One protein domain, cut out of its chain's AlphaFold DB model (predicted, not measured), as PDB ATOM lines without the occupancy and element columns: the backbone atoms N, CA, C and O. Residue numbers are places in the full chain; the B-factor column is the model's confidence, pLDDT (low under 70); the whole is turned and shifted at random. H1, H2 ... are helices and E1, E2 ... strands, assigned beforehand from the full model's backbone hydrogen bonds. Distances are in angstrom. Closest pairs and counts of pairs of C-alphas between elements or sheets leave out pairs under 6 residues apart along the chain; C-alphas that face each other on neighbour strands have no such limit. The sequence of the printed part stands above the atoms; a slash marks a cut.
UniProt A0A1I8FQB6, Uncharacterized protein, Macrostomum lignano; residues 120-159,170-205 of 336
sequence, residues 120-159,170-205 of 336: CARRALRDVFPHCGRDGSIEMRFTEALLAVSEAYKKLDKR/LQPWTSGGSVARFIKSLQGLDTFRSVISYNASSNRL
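Overview. This is residues 120 to 159 and 170 to 205 of the 336 residues of an uncharacterized protein of Macrostomum lignano (UniProt A0A1I8FQB6). Look first for one long helix, H2, as the spine of a loose model: the short helix H1 sits near its first residues, about perpendicular to it, and the short helix H3 packs steeply on its later part, residues 148 to 153. After H3 the chain makes a narrow loop beside H2, in which the short strand E1 pairs briefly with residues 189 to 190. The printed part has 76 residues, with three named helices and one named strand in the order H1, H2, H3, E1, and its class is mostly helix. The whole is loose, with a radius of gyration of the C-alphas of 14.6 A, and spans 39 by 28 by 24 A.

Along the chain. Find C-alpha 137 at (155.081, 141.458, 200.801); from there H2, residues 137 to 155, runs 27.3 A to C-alpha 155 at (163.852, 159.108, 219.684). Before it, H1 takes residues 120 to 128, beginning at C-alpha 120 at (143.894, 153.528, 203.513), and is 13.1 A long. After the cut, look for H3 at residues 176 to 184, 12.2 A long. E1 follows at residues 195 to 198, 10.0 A long, and ends at C-alpha 198 at (165.156, 143.280, 217.388).

Arrangement. Begin at H2, which touches H3 with residues 148 to 153 alone; the closest C-alphas, those of Ala 152 and Ile 183, are 5.6 A apart. Their lines stand at a steep tilt of 65 degrees, and they run opposite ways. Turn to Leu 125 and Glu 139, the closest C-alphas of H1 and H2, 7.8 A apart: these helices are close but not clearly touching, and about perpendicular at 90 degrees. The closest C-alphas of H2 and E1 are those of Ala 148 and Ile 196, 7.5 A apart. Those of H3 and E1 are Lys 184 and Tyr 198, 5.6 A apart. E1 pairs with no named strand, but its residues 195 to 196 pair with residues 189 to 190, antiparallel. H1 is apart from H3 and from E1. In H1, H2 and H3 every O i to N i+4 pair is within hydrogen-bond range.

Size, cuts and confidence. The two C-alphas farthest apart are those of Cys 120 and Leu 170, at 42.1 A. Look for the cut after residue 159: residues 160 to 169 are not printed, and C-alphas 159 and 170 are 22.2 A apart across it. The link from H2 to H3 runs across this cut, while the links H1 to H2 and H3 to E1 are short. The mean pLDDT of the printed part is 70.6; it is under 70 at residues 120 to 141, 157 to 159 and 191 to 194.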
ATOM      1  N   CYS A 120     143.209 152.233 203.448       43.25
ATOM      2  CA  CYS A 120     143.894 153.528 203.513       43.25
ATOM      3  C   CYS A 120     145.416 153.419 203.309       43.25
ATOM      4  O   CYS A 120     145.990 154.224 202.578       43.25
ATOM      5  N   ALA A 121     146.072 152.398 203.877       51.34
ATOM      6  CA  ALA A 121     147.518 152.200 203.710       51.34
ATOM      7  C   ALA A 121     147.882 151.807 202.268       51.34
ATOM      8  O   ALA A 121     148.890 152.265 201.740       51.34
ATOM      9  N   ARG A 122     147.014 151.040 201.589       55.06
ATOM     10  CA  ARG A 122     147.170 150.709 200.159       55.06
ATOM     11  C   ARG A 122     147.103 151.925 199.240       55.06
ATOM     12  O   ARG A 122     147.658 151.885 198.145       55.06
ATOM     13  N   ARG A 123     146.383 152.977 199.642       55.38
ATOM     14  CA  ARG A 123     146.287 154.225 198.875       55.38
ATOM     15  C   ARG A 123     147.578 155.029 199.004       55.38
ATOM     16  O   ARG A 123     148.200 155.306 197.991       55.38
ATOM     17  N   ALA A 124     148.037 155.242 200.237       56.19
ATOM     18  CA  ALA A 124     149.304 155.922 200.513       56.19
ATOM     19  C   ALA A 124     150.516 155.201 199.890       56.19
ATOM     20  O   ALA A 124     151.427 155.844 199.379       56.19
ATOM     21  N   LEU A 125     150.516 153.862 199.873       56.19
ATOM     22  CA  LEU A 125     151.550 153.077 199.190       56.19
ATOM     23  C   LEU A 125     151.531 153.266 197.673       56.19
ATOM     24  O   LEU A 125     152.594 153.369 197.069       56.19
ATOM     25  N   ARG A 126     150.345 153.356 197.062       60.38
ATOM     26  CA  ARG A 126     150.199 153.645 195.628       60.38
ATOM     27  C   ARG A 126     150.625 155.063 195.260       60.38
ATOM     28  O   ARG A 126     151.129 155.251 194.161       60.38
ATOM     29  N   ASP A 127     150.463 156.027 196.160       59.03
ATOM     30  CA  ASP A 127     150.903 157.406 195.924       59.03
ATOM     31  C   ASP A 127     152.440 157.510 195.875       59.03
ATOM     32  O   ASP A 127     152.987 158.288 195.097       59.03
ATOM     33  N   VAL A 128     153.150 156.688 196.662       55.88
ATOM     34  CA  VAL A 128     154.625 156.619 196.666       55.88
ATOM     35  C   VAL A 128     155.160 155.669 195.587       55.88
ATOM     36  O   VAL A 128     156.197 155.936 194.981       55.88
ATOM     37  N   PHE A 129     154.445 154.574 195.313       55.78
ATOM     38  CA  PHE A 129     154.815 153.542 194.341       55.78
ATOM     39  C   PHE A 129     153.715 153.332 193.284       55.78
ATOM     40  O   PHE A 129     153.082 152.272 193.238       55.78
ATOM     41  N   PRO A 130     153.491 154.306 192.382       52.47
ATOM     42  CA  PRO A 130     152.366 154.293 191.440       52.47
ATOM     43  C   PRO A 130     152.433 153.171 190.393       52.47
ATOM     44  O   PRO A 130     151.413 152.805 189.810       52.47
ATOM     45  N   HIS A 131     153.616 152.593 190.166       50.03
ATOM     46  CA  HIS A 131     153.829 151.496 189.215       50.03
ATOM     47  C   HIS A 131     153.791 150.098 189.854       50.03
ATOM     48  O   HIS A 131     153.777 149.097 189.135       50.03
ATOM     49  N   CYS A 132     153.726 150.000 191.185       50.41
ATOM     50  CA  CYS A 132     153.577 148.723 191.880       50.41
ATOM     51  C   CYS A 132     152.099 148.309 191.877       50.41
ATOM     52  O   CYS A 132     151.351 148.537 192.822       50.41
ATOM     53  N   GLY A 133     151.647 147.702 190.777       44.12
ATOM     54  CA  GLY A 133     150.247 147.291 190.586       44.12
ATOM     55  C   GLY A 133     149.780 146.104 191.442       44.12
ATOM     56  O   GLY A 133     148.648 145.646 191.277       44.12
ATOM     57  N   ARG A 134     150.631 145.559 192.321       50.91
ATOM     58  CA  ARG A 134     150.307 144.447 193.223       50.91
ATOM     59  C   ARG A 134     150.962 144.711 194.573       50.91
ATOM     60  O   ARG A 134     152.177 144.835 194.631       50.91
ATOM     61  N   ASP A 135     150.157 144.771 195.630       51.72
ATOM     62  CA  ASP A 135     150.629 144.916 197.010       51.72
ATOM     63  C   ASP A 135     151.369 143.627 197.429       51.72
ATOM     64  O   ASP A 135     150.779 142.695 197.984       51.72
ATOM     65  N   GLY A 136     152.648 143.519 197.071       53.12
ATOM     66  CA  GLY A 136     153.517 142.415 197.448       53.12
ATOM     67  C   GLY A 136     153.972 142.524 198.904       53.12
ATOM     68  O   GLY A 136     153.813 143.541 199.581       53.12
ATOM     69  N   SER A 137     154.556 141.441 199.426       57.03
ATOM     70  CA  SER A 137     155.081 141.458 200.801       57.03
ATOM     71  C   SER A 137     156.283 142.402 200.963       57.03
ATOM     72  O   SER A 137     156.575 142.837 202.077       57.03
ATOM     73  N   ILE A 138     156.981 142.722 199.866       62.62
ATOM     74  CA  ILE A 138     158.181 143.569 199.863       62.62
ATOM     75  C   ILE A 138     157.809 145.026 200.133       62.62
ATOM     76  O   ILE A 138     158.432 145.664 200.978       62.62
ATOM     77  N   GLU A 139     156.767 145.537 199.485       65.44
ATOM     78  CA  GLU A 139     156.264 146.903 199.653       65.44
ATOM     79  C   GLU A 139     155.799 147.147 201.100       65.44
ATOM     80  O   GLU A 139     156.015 148.208 201.694       65.44
ATOM     81  N   MET A 140     155.225 146.119 201.725       65.50
ATOM     82  CA  MET A 140     154.807 146.166 203.126       65.50
ATOM     83  C   MET A 140     156.005 146.159 204.078       65.50
ATOM     84  O   MET A 140     156.040 146.956 205.016       65.50
ATOM     85  N   ARG A 141     157.019 145.324 203.808       69.75
ATOM     86  CA  ARG A 141     158.288 145.337 204.557       69.75
ATOM     87  C   ARG A 141     159.004 146.681 204.431       69.75
ATOM     88  O   ARG A 141     159.590 147.149 205.401       69.75
ATOM     89  N   PHE A 142     158.933 147.319 203.266       72.06
ATOM     90  CA  PHE A 142     159.476 148.658 203.064       72.06
ATOM     91  C   PHE A 142     158.764 149.698 203.941       72.06
ATOM     92  O   PHE A 142     159.418 150.508 204.594       72.06
ATOM     93  N   THR A 143     157.434 149.635 204.033       72.31
ATOM     94  CA  THR A 143     156.651 150.541 204.893       72.31
ATOM     95  C   THR A 143     157.000 150.366 206.372       72.31
ATOM     96  O   THR A 143     157.188 151.343 207.091       72.31
ATOM     97  N   GLU A 144     157.135 149.123 206.834       74.12
ATOM     98  CA  GLU A 144     157.594 148.817 208.193       74.12
ATOM     99  C   GLU A 144     159.013 149.327 208.459       74.12
ATOM    100  O   GLU A 144     159.276 149.888 209.521       74.12
ATOM    101  N   ALA A 145     159.918 149.187 207.486       77.38
ATOM    102  CA  ALA A 145     161.268 149.722 207.590       77.38
ATOM    103  C   ALA A 145     161.257 151.253 207.727       77.38
ATOM    104  O   ALA A 145     161.968 151.794 208.573       77.38
ATOM    105  N   LEU A 146     160.414 151.953 206.958       78.25
ATOM    106  CA  LEU A 146     160.238 153.402 207.089       78.25
ATOM    107  C   LEU A 146     159.685 153.801 208.459       78.25
ATOM    108  O   LEU A 146     160.180 154.761 209.047       78.25
ATOM    109  N   LEU A 147     158.699 153.072 208.989       78.50
ATOM    110  CA  LEU A 147     158.158 153.322 210.328       78.50
ATOM    111  C   LEU A 147     159.224 153.121 211.410       78.50
ATOM    112  O   LEU A 147     159.374 153.978 212.279       78.50
ATOM    113  N   ALA A 148     160.002 152.040 211.327       77.75
ATOM    114  CA  ALA A 148     161.096 151.769 212.255       77.75
ATOM    115  C   ALA A 148     162.168 152.865 212.212       77.75
ATOM    116  O   ALA A 148     162.596 153.360 213.254       77.75
ATOM    117  N   VAL A 149     162.572 153.292 211.012       80.88
ATOM    118  CA  VAL A 149     163.528 154.392 210.848       80.88
ATOM    119  C   VAL A 149     162.940 155.694 211.392       80.88
ATOM    120  O   VAL A 149     163.596 156.358 212.187       80.88
ATOM    121  N   SER A 150     161.699 156.044 211.042       79.38
ATOM    122  CA  SER A 150     161.028 157.257 211.531       79.38
ATOM    123  C   SER A 150     160.965 157.300 213.058       79.38
ATOM    124  O   SER A 150     161.306 158.312 213.668       79.38
ATOM    125  N   GLU A 151     160.590 156.187 213.684       78.94
ATOM    126  CA  GLU A 151     160.518 156.074 215.136       78.94
ATOM    127  C   GLU A 151     161.899 156.175 215.792       78.94
ATOM    128  O   GLU A 151     162.052 156.850 216.813       78.94
ATOM    129  N   ALA A 152     162.927 155.575 215.184       77.44
ATOM    130  CA  ALA A 152     164.301 155.750 215.634       77.44
ATOM    131  C   ALA A 152     164.706 157.232 215.575       77.44
ATOM    132  O   ALA A 152     165.191 157.765 216.572       77.44
ATOM    133  N   TYR A 153     164.442 157.921 214.460       76.88
ATOM    134  CA  TYR A 153     164.760 159.344 214.287       76.88
ATOM    135  C   TYR A 153     164.015 160.258 215.267       76.88
ATOM    136  O   TYR A 153     164.599 161.235 215.721       76.88
ATOM    137  N   LYS A 154     162.765 159.948 215.641       77.25
ATOM    138  CA  LYS A 154     162.036 160.702 216.681       77.25
ATOM    139  C   LYS A 154     162.687 160.587 218.060       77.25
ATOM    140  O   LYS A 154     162.630 161.533 218.839       77.25
ATOM    141  N   LYS A 155     163.245 159.416 218.377       72.69
ATOM    142  CA  LYS A 155     163.852 159.108 219.684       72.69
ATOM    143  C   LYS A 155     165.320 159.504 219.777       72.69
ATOM    144  O   LYS A 155     165.835 159.679 220.879       72.69
ATOM    145  N   LEU A 156     165.992 159.645 218.641       72.81
ATOM    146  CA  LEU A 156     167.320 160.229 218.572       72.81
ATOM    147  C   LEU A 156     167.218 161.732 218.865       72.81
ATOM    148  O   LEU A 156     166.637 162.496 218.099       72.81
ATOM    149  N   ASP A 157     167.794 162.148 219.992       63.81
ATOM    150  CA  ASP A 157     167.915 163.557 220.364       63.81
ATOM    151  C   ASP A 157     168.604 164.354 219.235       63.81
ATOM    152  O   ASP A 157     169.477 163.824 218.545       63.81
ATOM    153  N   LYS A 158     168.192 165.616 219.036       59.94
ATOM    154  CA  LYS A 158     168.294 166.466 217.819       59.94
ATOM    155  C   LYS A 158     169.704 166.739 217.245       59.94
ATOM    156  O   LYS A 158     169.878 167.653 216.445       59.94
ATOM    157  N   ARG A 159     170.733 165.986 217.632       60.31
ATOM    158  CA  ARG A 159     172.143 166.154 217.241       60.31
ATOM    159  C   ARG A 159     172.612 165.144 216.192       60.31
ATOM    160  O   ARG A 159     173.791 164.795 216.158       60.31
ATOM    161  N   LEU A 170     187.076 156.454 202.285       82.12
ATOM    162  CA  LEU A 170     185.948 156.029 203.118       82.12
ATOM    163  C   LEU A 170     185.813 156.962 204.327       82.12
ATOM    164  O   LEU A 170     186.649 156.938 205.230       82.12
ATOM    165  N   GLN A 171     184.740 157.746 204.361       83.00
ATOM    166  CA  GLN A 171     184.405 158.600 205.494       83.00
ATOM    167  C   GLN A 171     183.180 158.031 206.216       83.00
ATOM    168  O   GLN A 171     182.067 158.125 205.699       83.00
ATOM    169  N   PRO A 172     183.350 157.393 207.391       79.56
ATOM    170  CA  PRO A 172     182.228 156.862 208.145       79.56
ATOM    171  C   PRO A 172     181.405 157.999 208.747       79.56
ATOM    172  O   PRO A 172     181.933 158.969 209.291       79.56
ATOM    173  N   TRP A 173     180.087 157.840 208.712       82.69
ATOM    174  CA  TRP A 173     179.191 158.789 209.349       82.69
ATOM    175  C   TRP A 173     179.298 158.710 210.869       82.69
ATOM    176  O   TRP A 173     178.986 157.677 211.467       82.69
ATOM    177  N   THR A 174     179.678 159.818 211.499       79.56
ATOM    178  CA  THR A 174     179.862 159.920 212.954       79.56
ATOM    179  C   THR A 174     178.604 159.540 213.737       79.56
ATOM    180  O   THR A 174     178.698 158.852 214.752       79.56
ATOM    181  N   SER A 175     177.413 159.903 213.249       77.81
ATOM    182  CA  SER A 175     176.141 159.525 213.882       77.81
ATOM    183  C   SER A 175     175.633 158.136 213.468       77.81
ATOM    184  O   SER A 175     174.729 157.608 214.117       77.81
ATOM    185  N   GLY A 176     176.219 157.499 212.447       79.19
ATOM    186  CA  GLY A 176     175.706 156.252 211.866       79.19
ATOM    187  C   GLY A 176     175.640 155.087 212.852       79.19
ATOM    188  O   GLY A 176     174.649 154.360 212.887       79.19
ATOM    189  N   GLY A 177     176.645 154.950 213.722       80.56
ATOM    190  CA  GLY A 177     176.648 153.927 214.773       80.56
ATOM    191  C   GLY A 177     175.526 154.116 215.800       80.56
ATOM    192  O   GLY A 177     174.928 153.136 216.246       80.56
ATOM    193  N   SER A 178     175.198 155.365 216.138       79.50
ATOM    194  CA  SER A 178     174.097 155.691 217.052       79.50
ATOM    195  C   SER A 178     172.746 155.396 216.411       79.50
ATOM    196  O   SER A 178     171.936 154.710 217.028       79.50
ATOM    197  N   VAL A 179     172.530 155.816 215.158       79.06
ATOM    198  CA  VAL A 179     171.292 155.508 214.420       79.06
ATOM    199  C   VAL A 179     171.094 153.996 214.299       79.06
ATOM    200  O   VAL A 179     170.029 153.479 214.635       79.06
ATOM    201  N   ALA A 180     172.137 153.263 213.902       80.75
ATOM    202  CA  ALA A 180     172.076 151.810 213.781       80.75
ATOM    203  C   ALA A 180     171.785 151.118 215.125       80.75
ATOM    204  O   ALA A 180     171.008 150.165 215.159       80.75
ATOM    205  N   ARG A 181     172.380 151.591 216.230       80.81
ATOM    206  CA  ARG A 181     172.115 151.059 217.577       80.81
ATOM    207  C   ARG A 181     170.670 151.310 218.006       80.81
ATOM    208  O   ARG A 181     170.060 150.397 218.544       80.81
ATOM    209  N   PHE A 182     170.122 152.492 217.728       82.31
ATOM    210  CA  PHE A 182     168.736 152.826 218.063       82.31
ATOM    211  C   PHE A 182     167.719 152.008 217.268       82.31
ATOM    212  O   PHE A 182     166.772 151.484 217.847       82.31
ATOM    213  N   ILE A 183     167.929 151.837 215.959       80.31
ATOM    214  CA  ILE A 183     167.074 150.961 215.143       80.31
ATOM    215  C   ILE A 183     167.094 149.536 215.714       80.31
ATOM    216  O   ILE A 183     166.045 148.926 215.901       80.31
ATOM    217  N   LYS A 184     168.279 149.025 216.063       83.25
ATOM    218  CA  LYS A 184     168.453 147.686 216.655       83.25
ATOM    219  C   LYS A 184     167.987 147.577 218.109       83.25
ATOM    220  O   LYS A 184     167.874 146.464 218.608       83.25
ATOM    221  N   SER A 185     167.725 148.690 218.792       81.44
ATOM    222  CA  SER A 185     167.137 148.695 220.135       81.44
ATOM    223  C   SER A 185     165.616 148.828 220.112       81.44
ATOM    224  O   SER A 185     165.005 148.860 221.178       81.44
ATOM    225  N   LEU A 186     164.990 148.948 218.934       78.94
ATOM    226  CA  LEU A 186     163.535 148.948 218.835       78.94
ATOM    227  C   LEU A 186     162.994 147.614 219.354       78.94
ATOM    228  O   LEU A 186     163.334 146.541 218.851       78.94
ATOM    229  N   GLN A 187     162.142 147.707 220.366       82.12
ATOM    230  CA  GLN A 187     161.396 146.597 220.935       82.12
ATOM    231  C   GLN A 187     159.939 147.013 221.057       82.12
ATOM    232  O   GLN A 187     159.646 148.097 221.560       82.12
ATOM    233  N   GLY A 188     159.030 146.153 220.603       78.62
ATOM    234  CA  GLY A 188     157.603 146.384 220.794       78.62
ATOM    235  C   GLY A 188     157.021 147.501 219.926       78.62
ATOM    236  O   GLY A 188     155.974 148.032 220.281       78.62
ATOM    237  N   LEU A 189     157.675 147.893 218.823       80.19
ATOM    238  CA  LEU A 189     157.113 148.905 217.927       80.19
ATOM    239  C   LEU A 189     155.931 148.296 217.175       80.19
ATOM    240  O   LEU A 189     156.117 147.492 216.261       80.19
ATOM    241  N   ASP A 190     154.724 148.669 217.586       76.38
ATOM    242  CA  ASP A 190     153.500 148.199 216.958       76.38
ATOM    243  C   ASP A 190     153.348 148.808 215.560       76.38
ATOM    244  O   ASP A 190     153.517 150.014 215.354       76.38
ATOM    245  N   THR A 191     153.060 147.960 214.578       69.31
ATOM    246  CA  THR A 191     152.813 148.369 213.197       69.31
ATOM    247  C   THR A 191     151.515 147.756 212.706       69.31
ATOM    248  O   THR A 191     150.964 146.826 213.283       69.31
ATOM    249  N   PHE A 192     151.049 148.237 211.562       64.44
ATOM    250  CA  PHE A 192     149.808 147.781 210.944       64.44
ATOM    251  C   PHE A 192     149.782 146.282 210.576       64.44
ATOM    252  O   PHE A 192     148.705 145.746 210.318       64.44
ATOM    253  N   ARG A 193     150.939 145.611 210.505       63.75
ATOM    254  CA  ARG A 193     151.062 144.183 210.157       63.75
ATOM    255  C   ARG A 193     151.534 143.332 211.335       63.75
ATOM    256  O   ARG A 193     151.205 142.150 211.412       63.75
ATOM    257  N   SER A 194     152.378 143.890 212.198       68.69
ATOM    258  CA  SER A 194     153.155 143.125 213.171       68.69
ATOM    259  C   SER A 194     153.821 144.035 214.203       68.69
ATOM    260  O   SER A 194     153.929 145.240 214.017       68.69
ATOM    261  N   VAL A 195     154.377 143.442 215.251       77.31
ATOM    262  CA  VAL A 195     155.320 144.122 216.140       77.31
ATOM    263  C   VAL A 195     156.733 144.013 215.560       77.31
ATOM    264  O   VAL A 195     157.145 142.923 215.154       77.31
ATOM    265  N   ILE A 196     157.467 145.127 215.512       76.69
ATOM    266  CA  ILE A 196     158.900 145.175 215.200       76.69
ATOM    267  C   ILE A 196     159.680 145.128 216.516       76.69
ATOM    268  O   ILE A 196     159.617 146.050 217.333       76.69
ATOM    269  N   SER A 197     160.455 144.059 216.680       81.00
ATOM    270  CA  SER A 197     161.405 143.883 217.777       81.00
ATOM    271  C   SER A 197     162.714 143.343 217.226       81.00
ATOM    272  O   SER A 197     162.701 142.480 216.352       81.00
ATOM    273  N   TYR A 198     163.846 143.830 217.723       81.00
ATOM    274  CA  TYR A 198     165.156 143.280 217.388       81.00
ATOM    275  C   TYR A 198     165.739 142.521 218.572       81.00
ATOM    276  O   TYR A 198     165.724 142.976 219.717       81.00
ATOM    277  N   ASN A 199     166.303 141.361 218.268       78.12
ATOM    278  CA  ASN A 199     167.003 140.547 219.234       78.12
ATOM    279  C   ASN A 199     168.338 141.214 219.598       78.12
ATOM    280  O   ASN A 199     169.193 141.410 218.731       78.12
ATOM    281  N   ALA A 200     168.534 141.530 220.878       77.06
ATOM    282  CA  ALA A 200     169.691 142.299 221.336       77.06
ATOM    283  C   ALA A 200     171.041 141.585 221.122       77.06
ATOM    284  O   ALA A 200     172.058 142.251 220.943       77.06
ATOM    285  N   SER A 201     171.073 140.246 221.118       79.06
ATOM    286  CA  SER A 201     172.317 139.483 220.951       79.06
ATOM    287  C   SER A 201     172.666 139.230 219.484       79.06
ATOM    288  O   SER A 201     173.827 139.340 219.096       79.06
ATOM    289  N   SER A 202     171.677 138.931 218.640       78.69
ATOM    290  CA  SER A 202     171.895 138.633 217.216       78.69
ATOM    291  C   SER A 202     171.728 139.838 216.285       78.69
ATOM    292  O   SER A 202     172.109 139.758 215.117       78.69
ATOM    293  N   ASN A 203     171.175 140.954 216.774       75.00
ATOM    294  CA  ASN A 203     170.778 142.126 215.984       75.00
ATOM    295  C   ASN A 203     169.814 141.798 214.828       75.00
ATOM    296  O   ASN A 203     169.768 142.518 213.827       75.00
ATOM    297  N   ARG A 204     169.065 140.694 214.936       77.62
ATOM    298  CA  ARG A 204     168.097 140.248 213.928       77.62
ATOM    299  C   ARG A 204     166.686 140.656 214.322       77.62
ATOM    300  O   ARG A 204     166.364 140.692 215.505       77.62
ATOM    301  N   LEU A 205     165.858 140.936 213.318       74.88
ATOM    302  CA  LEU A 205     164.429 141.164 213.511       74.88
ATOM    303  C   LEU A 205     163.783 139.887 214.068       74.88
ATOM    304  O   LEU A 205     163.914 138.812 213.481       74.88
TER     305      LEU A 205